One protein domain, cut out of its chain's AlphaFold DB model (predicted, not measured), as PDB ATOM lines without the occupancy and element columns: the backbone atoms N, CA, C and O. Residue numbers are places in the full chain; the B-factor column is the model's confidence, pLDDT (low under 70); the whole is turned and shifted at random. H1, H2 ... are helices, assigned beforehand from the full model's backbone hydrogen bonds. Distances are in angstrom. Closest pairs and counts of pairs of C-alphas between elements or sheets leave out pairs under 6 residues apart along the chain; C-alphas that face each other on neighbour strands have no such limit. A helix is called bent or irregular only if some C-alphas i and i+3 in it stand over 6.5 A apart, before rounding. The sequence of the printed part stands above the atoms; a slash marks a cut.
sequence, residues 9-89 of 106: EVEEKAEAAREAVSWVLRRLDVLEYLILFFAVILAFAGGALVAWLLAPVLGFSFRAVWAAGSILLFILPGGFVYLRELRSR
ATOM      1  N   GLU A   9     235.924 215.704 324.951       81.25
ATOM      2  CA  GLU A   9     236.571 215.392 323.665       81.25
ATOM      3  C   GLU A   9     236.866 213.892 323.486       81.25
ATOM      4  O   GLU A   9     236.753 213.353 322.385       81.25
ATOM      5  N   VAL A  10     237.270 213.192 324.551       82.12
ATOM      6  CA  VAL A  10     237.553 211.745 324.501       82.12
ATOM      7  C   VAL A  10     236.259 210.941 324.367       82.12
ATOM      8  O   VAL A  10     236.248 209.925 323.670       82.12
ATOM      9  N   GLU A  11     235.181 211.396 324.999       82.56
ATOM     10  CA  GLU A  11     233.850 210.795 324.927       82.56
ATOM     11  C   GLU A  11     233.267 210.943 323.513       82.56
ATOM     12  O   GLU A  11     232.909 209.938 322.898       82.56
ATOM     13  N   GLU A  12     233.345 212.137 322.922       81.31
ATOM     14  CA  GLU A  12     232.931 212.401 321.536       81.31
ATOM     15  C   GLU A  12     233.738 211.565 320.520       81.31
ATOM     16  O   GLU A  12     233.188 210.942 319.605       81.31
ATOM     17  N   LYS A  13     235.063 211.459 320.708       81.56
ATOM     18  CA  LYS A  13     235.931 210.600 319.877       81.56
ATOM     19  C   LYS A  13     235.573 209.118 320.012       81.56
ATOM     20  O   LYS A  13     235.665 208.375 319.032       81.56
ATOM     21  N   ALA A  14     235.205 208.671 321.211       81.12
ATOM     22  CA  ALA A  14     234.829 207.286 321.474       81.12
ATOM     23  C   ALA A  14     233.461 206.937 320.870       81.12
ATOM     24  O   ALA A  14     233.290 205.821 320.375       81.12
ATOM     25  N   GLU A  15     232.512 207.873 320.863       83.75
ATOM     26  CA  GLU A  15     231.216 207.721 320.194       83.75
ATOM     27  C   GLU A  15     231.381 207.619 318.674       83.75
ATOM     28  O   GLU A  15     230.948 206.630 318.076       83.75
ATOM     29  N   ALA A  16     232.132 208.540 318.061       80.56
ATOM     30  CA  ALA A  16     232.420 208.500 316.625       80.56
ATOM     31  C   ALA A  16     233.160 207.210 316.206       80.56
ATOM     32  O   ALA A  16     232.885 206.621 315.155       80.56
ATOM     33  N   ALA A  17     234.078 206.716 317.045       80.50
ATOM     34  CA  ALA A  17     234.757 205.443 316.811       80.50
ATOM     35  C   ALA A  17     233.798 204.241 316.897       80.50
ATOM     36  O   ALA A  17     233.896 203.315 316.088       80.50
ATOM     37  N   ARG A  18     232.847 204.243 317.842       76.25
ATOM     38  CA  ARG A  18     231.828 203.184 317.971       76.25
ATOM     39  C   ARG A  18     230.898 203.141 316.762       76.25
ATOM     40  O   ARG A  18     230.590 202.048 316.280       76.25
ATOM     41  N   GLU A  19     230.501 204.295 316.237       77.94
ATOM     42  CA  GLU A  19     229.678 204.377 315.028       77.94
ATOM     43  C   GLU A  19     230.403 203.791 313.811       77.94
ATOM     44  O   GLU A  19     229.848 202.928 313.121       77.94
ATOM     45  N   ALA A  20     231.673 204.152 313.606       79.69
ATOM     46  CA  ALA A  20     232.489 203.620 312.514       79.69
ATOM     47  C   ALA A  20     232.702 202.096 312.623       79.69
ATOM     48  O   ALA A  20     232.587 201.365 311.634       79.69
ATOM     49  N   VAL A  21     232.960 201.591 313.834       79.12
ATOM     50  CA  VAL A  21     233.180 200.159 314.099       79.12
ATOM     51  C   VAL A  21     231.901 199.340 313.897       79.12
ATOM     52  O   VAL A  21     231.971 198.212 313.409       79.12
ATOM     53  N   SER A  22     230.723 199.897 314.190       75.62
ATOM     54  CA  SER A  22     229.442 199.192 314.035       75.62
ATOM     55  C   SER A  22     229.153 198.769 312.584       75.62
ATOM     56  O   SER A  22     228.637 197.673 312.338       75.62
ATOM     57  N   TRP A  23     229.548 199.593 311.607       74.25
ATOM     58  CA  TRP A  23     229.410 199.278 310.183       74.25
ATOM     59  C   TRP A  23     230.392 198.183 309.741       74.25
ATOM     60  O   TRP A  23     230.028 197.290 308.972       74.25
ATOM     61  N   VAL A  24     231.613 198.200 310.285       78.06
ATOM     62  CA  VAL A  24     232.656 197.196 310.016       78.06
ATOM     63  C   VAL A  24     232.293 195.841 310.621       78.06
ATOM     64  O   VAL A  24     232.360 194.826 309.925       78.06
ATOM     65  N   LEU A  25     231.826 195.819 311.873       72.56
ATOM     66  CA  LEU A  25     231.351 194.612 312.558       72.56
ATOM     67  C   LEU A  25     230.252 193.911 311.759       72.56
ATOM     68  O   LEU A  25     230.271 192.694 311.593       72.56
ATOM     69  N   ARG A  26     229.330 194.688 311.185       73.44
ATOM     70  CA  ARG A  26     228.232 194.160 310.371       73.44
ATOM     71  C   ARG A  26     228.710 193.529 309.064       73.44
ATOM     72  O   ARG A  26     228.055 192.625 308.554       73.44
ATOM     73  N   ARG A  27     229.837 193.992 308.519       76.06
ATOM     74  CA  ARG A  27     230.460 193.436 307.311       76.06
ATOM     75  C   ARG A  27     231.289 192.185 307.620       76.06
ATOM     76  O   ARG A  27     231.264 191.251 306.821       76.06
ATOM     77  N   LEU A  28     231.949 192.135 308.780       77.56
ATOM     78  CA  LEU A  28     232.640 190.935 309.268       77.56
ATOM     79  C   LEU A  28     231.670 189.772 309.500       77.56
ATOM     80  O   LEU A  28     231.928 188.681 309.005       77.56
ATOM     81  N   ASP A  29     230.532 190.024 310.155       79.00
ATOM     82  CA  ASP A  29     229.495 189.007 310.421       79.00
ATOM     83  C   ASP A  29     228.985 188.376 309.102       79.00
ATOM     84  O   ASP A  29     228.661 187.192 309.038       79.00
ATOM     85  N   VAL A  30     228.939 189.159 308.011       79.62
ATOM     86  CA  VAL A  30     228.568 188.666 306.672       79.62
ATOM     87  C   VAL A  30     229.670 187.805 306.058       79.62
ATOM     88  O   VAL A  30     229.346 186.774 305.475       79.62
ATOM     89  N   LEU A  31     230.946 188.200 306.170       83.31
ATOM     90  CA  LEU A  31     232.064 187.394 305.666       83.31
ATOM     91  C   LEU A  31     232.175 186.071 306.420       83.31
ATOM     92  O   LEU A  31     232.270 185.028 305.787       83.31
ATOM     93  N   GLU A  32     232.123 186.102 307.748       78.00
ATOM     94  CA  GLU A  32     232.161 184.903 308.586       78.00
ATOM     95  C   GLU A  32     231.022 183.952 308.217       78.00
ATOM     96  O   GLU A  32     231.248 182.768 307.967       78.00
ATOM     97  N   TYR A  33     229.811 184.489 308.059       76.94
ATOM     98  CA  TYR A  33     228.670 183.705 307.611       76.94
ATOM     99  C   TYR A  33     228.857 183.130 306.203       76.94
ATOM    100  O   TYR A  33     228.503 181.980 305.958       76.94
ATOM    101  N   LEU A  34     229.425 183.905 305.277       82.44
ATOM    102  CA  LEU A  34     229.708 183.455 303.919       82.44
ATOM    103  C   LEU A  34     230.697 182.281 303.934       82.44
ATOM    104  O   LEU A  34     230.456 181.269 303.281       82.44
ATOM    105  N   ILE A  35     231.776 182.392 304.710       83.75
ATOM    106  CA  ILE A  35     232.812 181.359 304.811       83.75
ATOM    107  C   ILE A  35     232.250 180.106 305.491       83.75
ATOM    108  O   ILE A  35     232.483 179.004 305.005       83.75
ATOM    109  N   LEU A  36     231.462 180.256 306.560       80.56
ATOM    110  CA  LEU A  36     230.785 179.138 307.224       80.56
ATOM    111  C   LEU A  36     229.784 178.446 306.293       80.56
ATOM    112  O   LEU A  36     229.748 177.220 306.228       80.56
ATOM    113  N   PHE A  37     229.010 179.214 305.527       78.75
ATOM    114  CA  PHE A  37     228.088 178.682 304.527       78.75
ATOM    115  C   PHE A  37     228.829 177.884 303.448       78.75
ATOM    116  O   PHE A  37     228.453 176.748 303.155       78.75
ATOM    117  N   PHE A  38     229.925 178.429 302.909       82.19
ATOM    118  CA  PHE A  38     230.768 177.711 301.954       82.19
ATOM    119  C   PHE A  38     231.416 176.473 302.569       82.19
ATOM    120  O   PHE A  38     231.433 175.436 301.917       82.19
ATOM    121  N   ALA A  39     231.899 176.536 303.810       84.56
ATOM    122  CA  ALA A  39     232.493 175.396 304.500       84.56
ATOM    123  C   ALA A  39     231.484 174.256 304.684       84.56
ATOM    124  O   ALA A  39     231.815 173.103 304.420       84.56
ATOM    125  N   VAL A  40     230.240 174.571 305.062       80.19
ATOM    126  CA  VAL A  40     229.155 173.585 305.150       80.19
ATOM    127  C   VAL A  40     228.891 172.972 303.778       80.19
ATOM    128  O   VAL A  40     228.924 171.752 303.647       80.19
ATOM    129  N   ILE A  41     228.705 173.787 302.738       81.19
ATOM    130  CA  ILE A  41     228.487 173.277 301.377       81.19
ATOM    131  C   ILE A  41     229.642 172.383 300.931       81.19
ATOM    132  O   ILE A  41     229.402 171.308 300.392       81.19
ATOM    133  N   LEU A  42     230.885 172.799 301.165       84.06
ATOM    134  CA  LEU A  42     232.070 172.082 300.710       84.06
ATOM    135  C   LEU A  42     232.277 170.776 301.484       84.06
ATOM    136  O   LEU A  42     232.611 169.763 300.879       84.06
ATOM    137  N   ALA A  43     232.019 170.767 302.793       82.69
ATOM    138  CA  ALA A  43     232.049 169.556 303.609       82.69
ATOM    139  C   ALA A  43     230.967 168.557 303.171       82.69
ATOM    140  O   ALA A  43     231.243 167.364 303.046       82.69
ATOM    141  N   PHE A  44     229.757 169.037 302.872       78.88
ATOM    142  CA  PHE A  44     228.671 168.198 302.367       78.88
ATOM    143  C   PHE A  44     228.934 167.694 300.947       78.88
ATOM    144  O   PHE A  44     228.729 166.514 300.678       78.88
ATOM    145  N   ALA A  45     229.425 168.550 300.051       80.88
ATOM    146  CA  ALA A  45     229.809 168.164 298.698       80.88
ATOM    147  C   ALA A  45     230.959 167.150 298.728       80.88
ATOM    148  O   ALA A  45     230.891 166.141 298.036       80.88
ATOM    149  N   GLY A  46     231.966 167.367 299.576       80.75
ATOM    150  CA  GLY A  46     233.065 166.431 299.795       80.75
ATOM    151  C   GLY A  46     232.580 165.087 300.333       80.75
ATOM    152  O   GLY A  46     232.910 164.049 299.768       80.75
ATOM    153  N   GLY A  47     231.731 165.087 301.364       77.06
ATOM    154  CA  GLY A  47     231.138 163.867 301.917       77.06
ATOM    155  C   GLY A  47     230.263 163.118 300.908       77.06
ATOM    156  O   GLY A  47     230.368 161.900 300.791       77.06
ATOM    157  N   ALA A  48     229.452 163.836 300.127       76.81
ATOM    158  CA  ALA A  48     228.625 163.262 299.070       76.81
ATOM    159  C   ALA A  48     229.466 162.698 297.917       76.81
ATOM    160  O   ALA A  48     229.154 161.623 297.413       76.81
ATOM    161  N   LEU A  49     230.546 163.379 297.527       80.56
ATOM    162  CA  LEU A  49     231.465 162.927 296.483       80.56
ATOM    163  C   LEU A  49     232.228 161.670 296.920       80.56
ATOM    164  O   LEU A  49     232.315 160.709 296.160       80.56
ATOM    165  N   VAL A  50     232.734 161.645 298.157       80.12
ATOM    166  CA  VAL A  50     233.396 160.467 298.738       80.12
ATOM    167  C   VAL A  50     232.410 159.307 298.859       80.12
ATOM    168  O   VAL A  50     232.734 158.192 298.461       80.12
ATOM    169  N   ALA A  51     231.188 159.561 299.336       74.38
ATOM    170  CA  ALA A  51     230.137 158.550 299.405       74.38
ATOM    171  C   ALA A  51     229.753 158.019 298.014       74.38
ATOM    172  O   ALA A  51     229.553 156.818 297.858       74.38
ATOM    173  N   TRP A  52     229.701 158.886 296.998       68.81
ATOM    174  CA  TRP A  52     229.462 158.498 295.607       68.81
ATOM    175  C   TRP A  52     230.595 157.627 295.059       68.81
ATOM    176  O   TRP A  52     230.328 156.627 294.403       68.81
ATOM    177  N   LEU A  53     231.854 157.977 295.330       76.69
ATOM    178  CA  LEU A  53     233.027 157.198 294.915       76.69
ATOM    179  C   LEU A  53     233.110 155.838 295.619       76.69
ATOM    180  O   LEU A  53     233.521 154.856 295.004       76.69
ATOM    181  N   LEU A  54     232.687 155.761 296.883       70.44
ATOM    182  CA  LEU A  54     232.614 154.508 297.640       70.44
ATOM    183  C   LEU A  54     231.390 153.654 297.277       70.44
ATOM    184  O   LEU A  54     231.431 152.438 297.459       70.44
ATOM    185  N   ALA A  55     230.316 154.247 296.751       64.81
ATOM    186  CA  ALA A  55     229.087 153.539 296.389       64.81
ATOM    187  C   ALA A  55     229.294 152.356 295.416       64.81
ATOM    188  O   ALA A  55     228.789 151.273 295.720       64.81
ATOM    189  N   PRO A  56     230.040 152.481 294.297       66.38
ATOM    190  CA  PRO A  56     230.303 151.350 293.405       66.38
ATOM    191  C   PRO A  56     231.257 150.315 294.017       66.38
ATOM    192  O   PRO A  56     231.155 149.139 293.685       66.38
ATOM    193  N   VAL A  57     232.144 150.720 294.934       65.94
ATOM    194  CA  VAL A  57     233.090 149.814 295.617       65.94
ATOM    195  C   VAL A  57     232.382 148.964 296.677       65.94
ATOM    196  O   VAL A  57     232.736 147.808 296.887       65.94
ATOM    197  N   LEU A  58     231.356 149.519 297.327       62.47
ATOM    198  CA  LEU A  58     230.586 148.863 298.388       62.47
ATOM    199  C   LEU A  58     229.256 148.254 297.898       62.47
ATOM    200  O   LEU A  58     228.528 147.674 298.700       62.47
ATOM    201  N   GLY A  59     228.913 148.393 296.610       61.56
ATOM    202  CA  GLY A  59     227.653 147.896 296.032       61.56
ATOM    203  C   GLY A  59     226.394 148.620 296.534       61.56
ATOM    204  O   GLY A  59     225.298 148.058 296.503       61.56
ATOM    205  N   PHE A  60     226.527 149.851 297.039       58.06
ATOM    206  CA  PHE A  60     225.453 150.532 297.763       58.06
ATOM    207  C   PHE A  60     224.440 151.224 296.843       58.06
ATOM    208  O   PHE A  60     224.774 152.000 295.947       58.06
ATOM    209  N   SER A  61     223.161 150.941 297.106       60.25
ATOM    210  CA  SER A  61     222.003 151.343 296.311       60.25
ATOM    211  C   SER A  61     221.796 152.863 296.261       60.25
ATOM    212  O   SER A  61     221.889 153.541 297.283       60.25
ATOM    213  N   PHE A  62     221.370 153.357 295.091       58.88
ATOM    214  CA  PHE A  62     220.818 154.686 294.742       58.88
ATOM    215  C   PHE A  62     220.150 155.487 295.884       58.88
ATOM    216  O   PHE A  62     220.254 156.709 295.956       58.88
ATOM    217  N   ARG A  63     219.519 154.785 296.825       68.00
ATOM    218  CA  ARG A  63     218.921 155.294 298.063       68.00
ATOM    219  C   ARG A  63     219.869 156.150 298.911       68.00
ATOM    220  O   ARG A  63     219.397 157.105 299.510       68.00
ATOM    221  N   ALA A  64     221.166 155.843 298.970       67.94
ATOM    222  CA  ALA A  64     222.122 156.591 299.796       67.94
ATOM    223  C   ALA A  64     222.374 158.006 299.250       67.94
ATOM    224  O   ALA A  64     222.299 158.986 299.988       67.94
ATOM    225  N   VAL A  65     222.583 158.115 297.936       69.25
ATOM    226  CA  VAL A  65     222.709 159.400 297.232       69.25
ATOM    227  C   VAL A  65     221.401 160.189 297.322       69.25
ATOM    228  O   VAL A  65     221.412 161.389 297.584       69.25
ATOM    229  N   TRP A  66     220.263 159.507 297.175       70.12
ATOM    230  CA  TRP A  66     218.941 160.128 297.265       70.12
ATOM    231  C   TRP A  66     218.613 160.631 298.682       70.12
ATOM    232  O   TRP A  66     218.066 161.722 298.849       70.12
ATOM    233  N   ALA A  67     218.995 159.878 299.717       75.19
ATOM    234  CA  ALA A  67     218.857 160.275 301.116       75.19
ATOM    235  C   ALA A  67     219.770 161.459 301.458       75.19
ATOM    236  O   ALA A  67     219.313 162.406 302.096       75.19
ATOM    237  N   ALA A  68     221.019 161.455 300.980       71.50
ATOM    238  CA  ALA A  68     221.935 162.583 301.134       71.50
ATOM    239  C   ALA A  68     221.388 163.850 300.454       71.50
ATOM    240  O   ALA A  68     221.371 164.919 301.063       71.50
ATOM    241  N   GLY A  69     220.859 163.719 299.232       73.69
ATOM    242  CA  GLY A  69     220.185 164.809 298.526       73.69
ATOM    243  C   GLY A  69     218.951 165.329 299.270       73.69
ATOM    244  O   GLY A  69     218.775 166.537 299.394       73.69
ATOM    245  N   SER A  70     218.132 164.435 299.833       77.62
ATOM    246  CA  SER A  70     216.933 164.803 300.602       77.62
ATOM    247  C   SER A  70     217.280 165.529 301.904       77.62
ATOM    248  O   SER A  70     216.678 166.550 302.224       77.62
ATOM    249  N   ILE A  71     218.287 165.040 302.631       76.50
ATOM    250  CA  ILE A  71     218.810 165.670 303.848       76.50
ATOM    251  C   ILE A  71     219.341 167.070 303.540       76.50
ATOM    252  O   ILE A  71     219.040 168.007 304.276       76.50
ATOM    253  N   LEU A  72     220.068 167.238 302.432       72.31
ATOM    254  CA  LEU A  72     220.565 168.541 301.992       72.31
ATOM    255  C   LEU A  72     219.411 169.514 301.709       72.31
ATOM    256  O   LEU A  72     219.412 170.641 302.205       72.31
ATOM    257  N   LEU A  73     218.394 169.056 300.973       71.81
ATOM    258  CA  LEU A  73     217.214 169.850 300.623       71.81
ATOM    259  C   LEU A  73     216.373 170.223 301.855       71.81
ATOM    260  O   LEU A  73     215.668 171.225 301.824       71.81
ATOM    261  N   PHE A  74     216.489 169.469 302.953       71.31
ATOM    262  CA  PHE A  74     215.821 169.744 304.229       71.31
ATOM    263  C   PHE A  74     216.650 170.635 305.175       71.31
ATOM    264  O   PHE A  74     216.110 171.486 305.883       71.31
ATOM    265  N   ILE A  75     217.975 170.485 305.162       71.94
ATOM    266  CA  ILE A  75     218.906 171.277 305.976       71.94
ATOM    267  C   ILE A  75     219.025 172.711 305.467       71.94
ATOM    268  O   ILE A  75     219.120 173.626 306.283       71.94
ATOM    269  N   LEU A  76     218.970 172.936 304.151       69.56
ATOM    270  CA  LEU A  76     218.967 174.286 303.578       69.56
ATOM    271  C   LEU A  76     217.849 175.176 304.161       69.56
ATOM    272  O   LEU A  76     218.168 176.239 304.696       69.56
ATOM    273  N   PRO A  77     216.562 174.780 304.117       64.44
ATOM    274  CA  PRO A  77     215.488 175.578 304.695       64.44
ATOM    275  C   PRO A  77     215.540 175.597 306.229       64.44
ATOM    276  O   PRO A  77     215.331 176.656 306.819       64.44
ATOM    277  N   GLY A  78     215.879 174.481 306.888       63.84
ATOM    278  CA  GLY A  78     215.944 174.410 308.353       63.84
ATOM    279  C   GLY A  78     217.043 175.288 308.962       63.84
ATOM    280  O   GLY A  78     216.795 176.047 309.900       63.84
ATOM    281  N   GLY A  79     218.247 175.249 308.390       65.06
ATOM    282  CA  GLY A  79     219.382 176.065 308.815       65.06
ATOM    283  C   GLY A  79     219.168 177.549 308.526       65.06
ATOM    284  O   GLY A  79     219.427 178.387 309.389       65.06
ATOM    285  N   PHE A  80     218.616 177.887 307.356       64.31
ATOM    286  CA  PHE A  80     218.326 179.273 306.982       64.31
ATOM    287  C   PHE A  80     217.311 179.938 307.927       64.31
ATOM    288  O   PHE A  80     217.477 181.103 308.295       64.31
ATOM    289  N   VAL A  81     216.289 179.197 308.371       63.62
ATOM    290  CA  VAL A  81     215.290 179.686 309.337       63.62
ATOM    291  C   VAL A  81     215.900 179.867 310.731       63.62
ATOM    292  O   VAL A  81     215.685 180.908 311.353       63.62
ATOM    293  N   TYR A  82     216.723 178.927 311.202       61.22
ATOM    294  CA  TYR A  82     217.365 179.026 312.522       61.22
ATOM    295  C   TYR A  82     218.370 180.192 312.597       61.22
ATOM    296  O   TYR A  82     218.432 180.928 313.583       61.22
ATOM    297  N   LEU A  83     219.111 180.424 311.512       63.59
ATOM    298  CA  LEU A  83     220.057 181.538 311.382       63.59
ATOM    299  C   LEU A  83     219.370 182.901 311.245       63.59
ATOM    300  O   LEU A  83     219.880 183.907 311.749       63.59
ATOM    301  N   ARG A  84     218.193 182.948 310.611       63.59
ATOM    302  CA  ARG A  84     217.354 184.153 310.585       63.59
ATOM    303  C   ARG A  84     216.903 184.547 311.993       63.59
ATOM    304  O   ARG A  84     216.927 185.733 312.317       63.59
ATOM    305  N   GLU A  85     216.556 183.577 312.832       59.78
ATOM    306  CA  GLU A  85     216.087 183.825 314.198       59.78
ATOM    307  C   GLU A  85     217.207 184.345 315.119       59.78
ATOM    308  O   GLU A  85     217.011 185.305 315.869       59.78
ATOM    309  N   LEU A  86     218.428 183.803 315.001       61.03
ATOM    310  CA  LEU A  86     219.597 184.320 315.731       61.03
ATOM    311  C   LEU A  86     219.921 185.781 315.372       61.03
ATOM    312  O   LEU A  86     220.333 186.560 316.235       61.03
ATOM    313  N   ARG A  87     219.692 186.182 314.117       57.75
ATOM    314  CA  ARG A  87     219.883 187.568 313.666       57.75
ATOM    315  C   ARG A  87     218.868 188.532 314.288       57.75
ATOM    316  O   ARG A  87     219.229 189.669 314.587       57.75
ATOM    317  N   SER A  88     217.627 188.096 314.503       55.34
ATOM    318  CA  SER A  88     216.592 188.930 315.130       55.34
ATOM    319  C   SER A  88     216.912 189.244 316.593       55.34
ATOM    320  O   SER A  88     216.633 190.349 317.051       55.34
ATOM    321  N   ARG A  89     217.591 188.337 317.309       53.59
ATOM    322  CA  ARG A  89     217.962 188.546 318.719       53.59
ATOM    323  C   ARG A  89     219.141 189.501 318.934       53.59
ATOM    324  O   ARG A  89     219.160 190.193 319.944       53.59
TER     325      ARG A  89
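What this domain is: This is residues 9 to 89 of the 106 residues of an uncharacterized protein of Gemmatimonadetes bacterium (UniProt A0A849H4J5). The model is a long, loose helical hairpin: the very long helix H1 runs the length of a rod, and after a tight turn the shorter helix H2 folds back beside its later part. The two helices meet near the turn, and residues 9 to 32 of H1 stand free as a long arm. The printed part has 81 residues with two named helices, H1 then H2, and no named strand; its class is all helix. It is extended, with a radius of gyration of the C-alphas of 20.9 A and spans of 73 by 22 by 10 A.

How they stand to each other: H1, residues 9 to 58, has a kink of 26 degrees near residue 22. It is irregular, but only just: C-alphas 53 and 56 are 6.6 A apart. A tight link of 4 residues joins it to H2, residues 63 to 89, and the two form a helical hairpin. They touch through residues 48 to 52 of H1 and 65 to 68 of H2 alone, with 4 pairs of C-alphas within 8 A. Their closest C-alphas, those of Trp 52 and Val 65, are 7.0 A apart. They run opposite ways at a shallow tilt of 10 degrees, and their centres are 16.6 A apart. Residues 34 to 40 of H1 and residues 77 to 82 and 84 to 89 of H2 also stand free. Of the O i to N i+4 pairs, 41 of 46 in H1 and 22 of 23 in H2 are within hydrogen-bond range.

Where its parts are: H1 begins at C-alpha 9, at (236.571, 215.392, 323.665), and ends at C-alpha 58, at (230.586, 148.863, 298.388), 71.4 A from first to last C-alpha. H2 measures 39.2 A from C-alpha 63 to C-alpha 89, the latter at (217.962, 188.546, 318.719).

The domain as a whole: The two C-alphas farthest apart, those of Glu 9 and Gly 59, are 73.5 A apart. The printed part has no cut. Its mean pLDDT is 73.3, and residue 52, residues 55 to 65 and residues 76 to 89 are under 70.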